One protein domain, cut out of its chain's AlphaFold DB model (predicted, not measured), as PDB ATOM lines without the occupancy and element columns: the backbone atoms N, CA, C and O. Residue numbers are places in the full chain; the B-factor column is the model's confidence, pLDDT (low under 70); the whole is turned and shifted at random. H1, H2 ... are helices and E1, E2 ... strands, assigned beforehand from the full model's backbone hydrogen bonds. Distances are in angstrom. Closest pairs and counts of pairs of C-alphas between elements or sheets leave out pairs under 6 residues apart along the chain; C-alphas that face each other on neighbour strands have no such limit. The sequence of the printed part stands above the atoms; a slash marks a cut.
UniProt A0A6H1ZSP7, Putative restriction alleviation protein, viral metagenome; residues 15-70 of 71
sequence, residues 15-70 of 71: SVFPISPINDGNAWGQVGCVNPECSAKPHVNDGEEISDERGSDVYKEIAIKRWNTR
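What this domain is: This is residues 15 to 70 of the 71 residues of the protein "Putative restriction alleviation protein" of viral metagenome (UniProt A0A6H1ZSP7). A small three-stranded antiparallel sheet has the helix H2 lying slantwise over one face, and a short helical turn, H1, lies off one end of the strands, away from H2. Two loops lengthen the whole at opposite ends: the turn of the hairpin E2 and E3 around Glu 37, and the link from E3 to H2 around Glu 53. The printed part has 56 residues, with three named strands and two named helices in the order E1, H1, E2, E3, H2; the sheet's order is E1, E2, E3. Its class is mixed, helices and strands, and it forms two layers, H2 on one face of the sheet. It is compact, with a radius of gyration of the C-alphas of 11.2 A, and its outline is only just elongated, spanning 37 by 24 by 13 A.

Where its parts are: E1 is residues 15 to 18, 10.2 A long, and its C-alpha 15 is at (39.700, -24.964, -31.732). H1 is residues 21 to 24, 5.0 A long. E2 is residues 29 to 32, 10.1 A long, with C-alpha 29 at (29.748, -23.835, -35.866). E3 is residues 43 to 45, 7.0 A long. H2 is residues 56 to 68, 18.8 A long, and its C-alpha 68 is at (39.016, -32.480, -42.151).

How they stand to each other: E1 and E2 are antiparallel neighbours at 157 degrees, with N 15 and O 32 at 2.9 A and N 32 and O 15 at 3.0 A, within hydrogen-bond range. E2 and E3 form a hairpin, antiparallel at 170 degrees, with N 31 and O 44 at 3.0 A and N 44 and O 31 at 2.9 A. E1 and E3 are the edge strands. H2 is on the sheet at a height over the sheet of 6.9 A. It lies over E2 and E3, and only just not over E1, on which 2 of its C-alphas fall. On the local plane it stands at 34 degrees to E2, slantwise to the strands. Its closest C-alphas to E2 are those of Gly 29 and Tyr 59, 4.6 A apart. H1 is not on the sheet, and it is apart from E3 and H2. Every O i to N i+4 pair in H2 is within hydrogen-bond range, while H1 is too short for such a pair.

The domain as a whole: The two C-alphas farthest apart are those of Glu 37 and Glu 53, 37.0 A. The printed part has no cut. The links E1 to H1 and H1 to E2 are tight, those from E2 to E3 and E3 to H2 are short, and there are no long links. The mean pLDDT of the printed part is 83.0; residues 20 to 26, 49 and 51 to 55 are under 70.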
ATOM      1  N   SER A  15      40.823 -24.963 -32.662       94.38
ATOM      2  CA  SER A  15      39.700 -24.964 -31.732       94.38
ATOM      3  C   SER A  15      38.376 -25.023 -32.478       94.38
ATOM      4  O   SER A  15      38.256 -24.536 -33.604       94.38
ATOM      5  N   VAL A  16      37.383 -25.618 -31.820       91.50
ATOM      6  CA  VAL A  16      36.010 -25.738 -32.311       91.50
ATOM      7  C   VAL A  16      35.126 -24.868 -31.436       91.50
ATOM      8  O   VAL A  16      35.104 -25.041 -30.215       91.50
ATOM      9  N   PHE A  17      34.392 -23.948 -32.045       86.00
ATOM     10  CA  PHE A  17      33.542 -23.012 -31.324       86.00
ATOM     11  C   PHE A  17      32.122 -23.042 -31.883       86.00
ATOM     12  O   PHE A  17      31.948 -23.140 -33.100       86.00
ATOM     13  N   PRO A  18      31.095 -22.954 -31.021       77.69
ATOM     14  CA  PRO A  18      29.792 -22.514 -31.484       77.69
ATOM     15  C   PRO A  18      29.900 -21.041 -31.895       77.69
ATOM     16  O   PRO A  18      30.541 -20.249 -31.201       77.69
ATOM     17  N   ILE A  19      29.265 -20.680 -33.001       77.69
ATOM     18  CA  ILE A  19      29.105 -19.286 -33.426       77.69
ATOM     19  C   ILE A  19      27.619 -18.956 -33.499       77.69
ATOM     20  O   ILE A  19      26.772 -19.849 -33.533       77.69
ATOM     21  N   SER A  20      27.295 -17.668 -33.428       68.00
ATOM     22  CA  SER A  20      25.909 -17.214 -33.496       68.00
ATOM     23  C   SER A  20      25.665 -16.622 -34.875       68.00
ATOM     24  O   SER A  20      26.305 -15.620 -35.195       68.00
ATOM     25  N   PRO A  21      24.710 -17.127 -35.666       66.38
ATOM     26  CA  PRO A  21      24.431 -16.548 -36.977       66.38
ATOM     27  C   PRO A  21      23.980 -15.086 -36.882       66.38
ATOM     28  O   PRO A  21      24.259 -14.269 -37.752       66.38
ATOM     29  N   ILE A  22      23.351 -14.708 -35.764       68.00
ATOM     30  CA  ILE A  22      22.946 -13.318 -35.513       68.00
ATOM     31  C   ILE A  22      24.162 -12.372 -35.515       68.00
ATOM     32  O   ILE A  22      24.032 -11.221 -35.926       68.00
ATOM     33  N   ASN A  23      25.332 -12.848 -35.077       63.44
ATOM     34  CA  ASN A  23      26.544 -12.035 -34.945       63.44
ATOM     35  C   ASN A  23      27.583 -12.310 -36.046       63.44
ATOM     36  O   ASN A  23      28.290 -11.388 -36.444       63.44
ATOM     37  N   ASP A  24      27.666 -13.550 -36.540       60.84
ATOM     38  CA  ASP A  24      28.779 -14.058 -37.354       60.84
ATOM     39  C   ASP A  24      28.355 -14.527 -38.765       60.84
ATOM     40  O   ASP A  24      29.182 -15.042 -39.522       60.84
ATOM     41  N   GLY A  25      27.085 -14.332 -39.152       65.00
ATOM     42  CA  GLY A  25      26.584 -14.597 -40.506       65.00
ATOM     43  C   GLY A  25      25.672 -15.822 -40.611       65.00
ATOM     44  O   GLY A  25      24.703 -15.953 -39.886       65.00
ATOM     45  N   ASN A  26      25.919 -16.710 -41.568       66.06
ATOM     46  CA  ASN A  26      25.064 -17.856 -41.905       66.06
ATOM     47  C   ASN A  26      25.675 -19.187 -41.440       66.06
ATOM     48  O   ASN A  26      25.864 -20.114 -42.227       66.06
ATOM     49  N   ALA A  27      26.073 -19.235 -40.169       75.50
ATOM     50  CA  ALA A  27      26.776 -20.371 -39.597       75.50
ATOM     51  C   ALA A  27      26.537 -20.478 -38.084       75.50
ATOM     52  O   ALA A  27      26.355 -19.471 -37.396       75.50
ATOM     53  N   TRP A  28      26.574 -21.706 -37.572       82.06
ATOM     54  CA  TRP A  28      26.346 -22.038 -36.162       82.06
ATOM     55  C   TRP A  28      27.545 -22.751 -35.514       82.06
ATOM     56  O   TRP A  28      27.620 -22.885 -34.287       82.06
ATOM     57  N   GLY A  29      28.519 -23.187 -36.319       87.81
ATOM     58  CA  GLY A  29      29.748 -23.835 -35.866       87.81
ATOM     59  C   GLY A  29      30.960 -23.403 -36.683       87.81
ATOM     60  O   GLY A  29      30.872 -23.192 -37.890       87.81
ATOM     61  N   GLN A  30      32.113 -23.291 -36.028       90.69
ATOM     62  CA  GLN A  30      33.374 -22.940 -36.675       90.69
ATOM     63  C   GLN A  30      34.523 -23.794 -36.142       90.69
ATOM     64  O   GLN A  30      34.618 -24.057 -34.940       90.69
ATOM     65  N   VAL A  31      35.435 -24.173 -37.038       93.69
ATOM     66  CA  VAL A  31      36.775 -24.650 -36.680       93.69
ATOM     67  C   VAL A  31      37.797 -23.634 -37.159       93.69
ATOM     68  O   VAL A  31      37.762 -23.212 -38.313       93.69
ATOM     69  N   GLY A  32      38.712 -23.238 -36.277       94.12
ATOM     70  CA  GLY A  32      39.712 -22.219 -36.578       94.12
ATOM     71  C   GLY A  32      41.067 -22.506 -35.951       94.12
ATOM     72  O   GLY A  32      41.173 -23.002 -34.826       94.12
ATOM     73  N   CYS A  33      42.133 -22.160 -36.671       95.38
ATOM     74  CA  CYS A  33      43.476 -22.167 -36.110       95.38
ATOM     75  C   CYS A  33      43.643 -21.000 -35.126       95.38
ATOM     76  O   CYS A  33      43.684 -19.842 -35.532       95.38
ATOM     77  N   VAL A  34      43.819 -21.319 -33.842       94.25
ATOM     78  CA  VAL A  34      43.975 -20.329 -32.760       94.25
ATOM     79  C   VAL A  34      45.428 -20.020 -32.398       94.25
ATOM     80  O   VAL A  34      45.680 -19.221 -31.502       94.25
ATOM     81  N   ASN A  35      46.399 -20.646 -33.073       94.50
ATOM     82  CA  ASN A  35      47.810 -20.348 -32.851       94.50
ATOM     83  C   ASN A  35      48.124 -18.914 -33.330       94.50
ATOM     84  O   ASN A  35      48.026 -18.667 -34.537       94.50
ATOM     85  N   PRO A  36      48.525 -17.986 -32.437       91.62
ATOM     86  CA  PRO A  36      48.805 -16.599 -32.811       91.62
ATOM     87  C   PRO A  36      49.963 -16.473 -33.811       91.62
ATOM     88  O   PRO A  36      49.938 -15.568 -34.645       91.62
ATOM     89  N   GLU A  37      50.907 -17.418 -33.789       95.69
ATOM     90  CA  GLU A  37      52.073 -17.467 -34.682       95.69
ATOM     91  C   GLU A  37      51.745 -18.046 -36.068       95.69
ATOM     92  O   GLU A  37      52.562 -18.009 -36.987       95.69
ATOM     93  N   CYS A  38      50.542 -18.598 -36.262       95.25
ATOM     94  CA  CYS A  38      50.138 -19.132 -37.556       95.25
ATOM     95  C   CYS A  38      49.747 -17.996 -38.500       95.25
ATOM     96  O   CYS A  38      48.618 -17.512 -38.449       95.25
ATOM     97  N   SER A  39      50.628 -17.616 -39.426       93.31
ATOM     98  CA  SER A  39      50.367 -16.511 -40.363       93.31
ATOM     99  C   SER A  39      49.124 -16.721 -41.238       93.31
ATOM    100  O   SER A  39      48.451 -15.754 -41.575       93.31
ATOM    101  N   ALA A  40      48.792 -17.973 -41.578       93.19
ATOM    102  CA  ALA A  40      47.659 -18.294 -42.449       93.19
ATOM    103  C   ALA A  40      46.281 -18.122 -41.782       93.19
ATOM    104  O   ALA A  40      45.298 -17.949 -42.493       93.19
ATOM    105  N   LYS A  41      46.204 -18.214 -40.443       92.81
ATOM    106  CA  LYS A  41      44.964 -18.158 -39.634       92.81
ATOM    107  C   LYS A  41      43.717 -18.772 -40.318       92.81
ATOM    108  O   LYS A  41      42.684 -18.105 -40.403       92.81
ATOM    109  N   PRO A  42      43.789 -20.017 -40.836       94.12
ATOM    110  CA  PRO A  42      42.654 -20.618 -41.531       94.12
ATOM    111  C   PRO A  42      41.487 -20.863 -40.571       94.12
ATOM    112  O   PRO A  42      41.690 -21.202 -39.400       94.12
ATOM    113  N   HIS A  43      40.275 -20.754 -41.101       92.06
ATOM    114  CA  HIS A  43      39.040 -21.138 -40.430       92.06
ATOM    115  C   HIS A  43      38.038 -21.685 -41.450       92.06
ATOM    116  O   HIS A  43      38.152 -21.411 -42.646       92.06
ATOM    117  N   VAL A  44      37.065 -22.455 -40.972       91.19
ATOM    118  CA  VAL A  44      35.939 -22.954 -41.764       91.19
ATOM    119  C   VAL A  44      34.666 -22.918 -40.931       91.19
ATOM    120  O   VAL A  44      34.681 -23.249 -39.744       91.19
ATOM    121  N   ASN A  45      33.573 -22.526 -41.572       89.56
ATOM    122  CA  ASN A  45      32.245 -22.509 -40.977       89.56
ATOM    123  C   ASN A  45      31.468 -23.767 -41.389       89.56
ATOM    124  O   ASN A  45      31.652 -24.296 -42.493       89.56
ATOM    125  N   ASP A  46      30.557 -24.209 -40.530       84.00
ATOM    126  CA  ASP A  46      29.584 -25.263 -40.835       84.00
ATOM    127  C   ASP A  46      28.671 -24.900 -42.015       84.00
ATOM    128  O   ASP A  46      28.215 -25.796 -42.713       84.00
ATOM    129  N   GLY A  47      28.471 -23.600 -42.268       80.75
ATOM    130  CA  GLY A  47      27.735 -23.030 -43.401       80.75
ATOM    131  C   GLY A  47      26.275 -23.456 -43.478       80.75
ATOM    132  O   GLY A  47      25.737 -23.534 -44.581       80.75
ATOM    133  N   GLU A  48      25.678 -23.771 -42.331       78.50
ATOM    134  CA  GLU A  48      24.248 -24.015 -42.189       78.50
ATOM    135  C   GLU A  48      23.538 -22.696 -41.867       78.50
ATOM    136  O   GLU A  48      23.879 -22.002 -40.909       78.50
ATOM    137  N   GLU A  49      22.518 -22.349 -42.653       68.94
ATOM    138  CA  GLU A  49      21.793 -21.081 -42.483       68.94
ATOM    139  C   GLU A  49      20.668 -21.173 -41.438       68.94
ATOM    140  O   GLU A  49      20.195 -20.157 -40.928       68.94
ATOM    141  N   ILE A  50      20.228 -22.392 -41.106       71.00
ATOM    142  CA  ILE A  50      19.058 -22.663 -40.263       71.00
ATOM    143  C   ILE A  50      19.498 -23.352 -38.972       71.00
ATOM    144  O   ILE A  50      20.347 -24.242 -38.997       71.00
ATOM    145  N   SER A  51      18.888 -22.967 -37.844       69.25
ATOM    146  CA  SER A  51      19.087 -23.683 -36.587       69.25
ATOM    147  C   SER A  51      18.493 -25.094 -36.665       69.25
ATOM    148  O   SER A  51      17.275 -25.261 -36.696       69.25
ATOM    149  N   ASP A  52      19.342 -26.104 -36.630       67.88
ATOM    150  CA  ASP A  52      19.037 -27.465 -36.228       67.88
ATOM    151  C   ASP A  52      18.550 -27.555 -34.765       67.88
ATOM    152  O   ASP A  52      19.224 -27.147 -33.810       67.88
ATOM    153  N   GLU A  53      17.371 -28.152 -34.593       69.62
ATOM    154  CA  GLU A  53      16.721 -28.392 -33.299       69.62
ATOM    155  C   GLU A  53      17.521 -29.339 -32.386       69.62
ATOM    156  O   GLU A  53      17.310 -29.363 -31.173       69.62
ATOM    157  N   ARG A  54      18.469 -30.104 -32.941       67.31
ATOM    158  CA  ARG A  54      19.353 -31.017 -32.197       67.31
ATOM    159  C   ARG A  54      20.453 -30.287 -31.415       67.31
ATOM    160  O   ARG A  54      21.155 -30.921 -30.629       67.31
ATOM    161  N   GLY A  55      20.592 -28.970 -31.584       68.38
ATOM    162  CA  GLY A  55      21.464 -28.118 -30.775       68.38
ATOM    163  C   GLY A  55      22.903 -27.984 -31.287       68.38
ATOM    164  O   GLY A  55      23.268 -28.476 -32.352       68.38
ATOM    165  N   SER A  56      23.737 -27.277 -30.510       71.19
ATOM    166  CA  SER A  56      25.017 -26.726 -30.991       71.19
ATOM    167  C   SER A  56      26.066 -27.753 -31.433       71.19
ATOM    168  O   SER A  56      27.022 -27.405 -32.122       71.19
ATOM    169  N   ASP A  57      25.925 -29.007 -31.006       80.81
ATOM    170  CA  ASP A  57      26.931 -30.038 -31.259       80.81
ATOM    171  C   ASP A  57      26.895 -30.547 -32.704       80.81
ATOM    172  O   ASP A  57      27.940 -30.916 -33.237       80.81
ATOM    173  N   VAL A  58      25.742 -30.470 -33.380       84.94
ATOM    174  CA  VAL A  58      25.625 -30.853 -34.799       84.94
ATOM    175  C   VAL A  58      26.479 -29.944 -35.684       84.94
ATOM    176  O   VAL A  58      27.234 -30.424 -36.527       84.94
ATOM    177  N   TYR A  59      26.441 -28.635 -35.449       85.44
ATOM    178  CA  TYR A  59      27.205 -27.666 -36.239       85.44
ATOM    179  C   TYR A  59      28.708 -27.795 -36.032       85.44
ATOM    180  O   TYR A  59      29.488 -27.669 -36.975       85.44
ATOM    181  N   LYS A  60      29.133 -28.098 -34.798       86.50
ATOM    182  CA  LYS A  60      30.539 -28.396 -34.500       86.50
ATOM    183  C   LYS A  60      31.013 -29.598 -35.310       86.50
ATOM    184  O   LYS A  60      32.092 -29.541 -35.891       86.50
ATOM    185  N   GLU A  61      30.214 -30.660 -35.398       89.12
ATOM    186  CA  GLU A  61      30.565 -31.839 -36.196       89.12
ATOM    187  C   GLU A  61      30.640 -31.537 -37.700       89.12
ATOM    188  O   GLU A  61      31.557 -32.016 -38.368       89.12
ATOM    189  N   ILE A  62      29.729 -30.720 -38.236       89.25
ATOM    190  CA  ILE A  62      29.771 -30.297 -39.646       89.25
ATOM    191  C   ILE A  62      31.024 -29.454 -39.919       89.25
ATOM    192  O   ILE A  62      31.750 -29.730 -40.877       89.25
ATOM    193  N   ALA A  63      31.324 -28.479 -39.056       90.25
ATOM    194  CA  ALA A  63      32.523 -27.652 -39.178       90.25
ATOM    195  C   ALA A  63      33.811 -28.497 -39.096       90.25
ATOM    196  O   ALA A  63      34.734 -28.285 -39.880       90.25
ATOM    197  N   ILE A  64      33.861 -29.499 -38.207       92.31
ATOM    198  CA  ILE A  64      34.982 -30.450 -38.110       92.31
ATOM    199  C   ILE A  64      35.123 -31.276 -39.388       92.31
ATOM    200  O   ILE A  64      36.236 -31.424 -39.888       92.31
ATOM    201  N   LYS A  65      34.023 -31.787 -39.951       92.19
ATOM    202  CA  LYS A  65      34.075 -32.551 -41.205       92.19
ATOM    203  C   LYS A  65      34.636 -31.722 -42.350       92.19
ATOM    204  O   LYS A  65      35.555 -32.187 -43.014       92.19
ATOM    205  N   ARG A  66      34.137 -30.496 -42.530       91.19
ATOM    206  CA  ARG A  66      34.634 -29.553 -43.546       91.19
ATOM    207  C   ARG A  66      36.116 -29.239 -43.362       91.19
ATOM    208  O   ARG A  66      36.911 -29.292 -44.296       91.19
ATOM    209  N   TRP A  67      36.526 -29.004 -42.118       93.19
ATOM    210  CA  TRP A  67      37.934 -28.811 -41.790       93.19
ATOM    211  C   TRP A  67      38.790 -30.027 -42.178       93.19
ATOM    212  O   TRP A  67      39.852 -29.886 -42.788       93.19
ATOM    213  N   ASN A  68      38.311 -31.233 -41.872       93.12
ATOM    214  CA  ASN A  68      39.016 -32.480 -42.151       93.12
ATOM    215  C   ASN A  68      39.048 -32.825 -43.651       93.12
ATOM    216  O   ASN A  68      40.023 -33.427 -44.107       93.12
ATOM    217  N   THR A  69      38.059 -32.390 -44.441       88.69
ATOM    218  CA  THR A  69      38.069 -32.476 -45.915       88.69
ATOM    219  C   THR A  69      38.916 -31.386 -46.576       88.69
ATOM    220  O   THR A  69      39.058 -31.364 -47.798       88.69
ATOM    221  N   ARG A  70      39.550 -30.535 -45.757       70.12
ATOM    222  CA  ARG A  70      40.341 -29.345 -46.099       70.12
ATOM    223  C   ARG A  70      39.550 -28.206 -46.729       70.12
ATOM    224  O   ARG A  70      40.149 -27.142 -46.837       70.12
TER     225      ARG A  70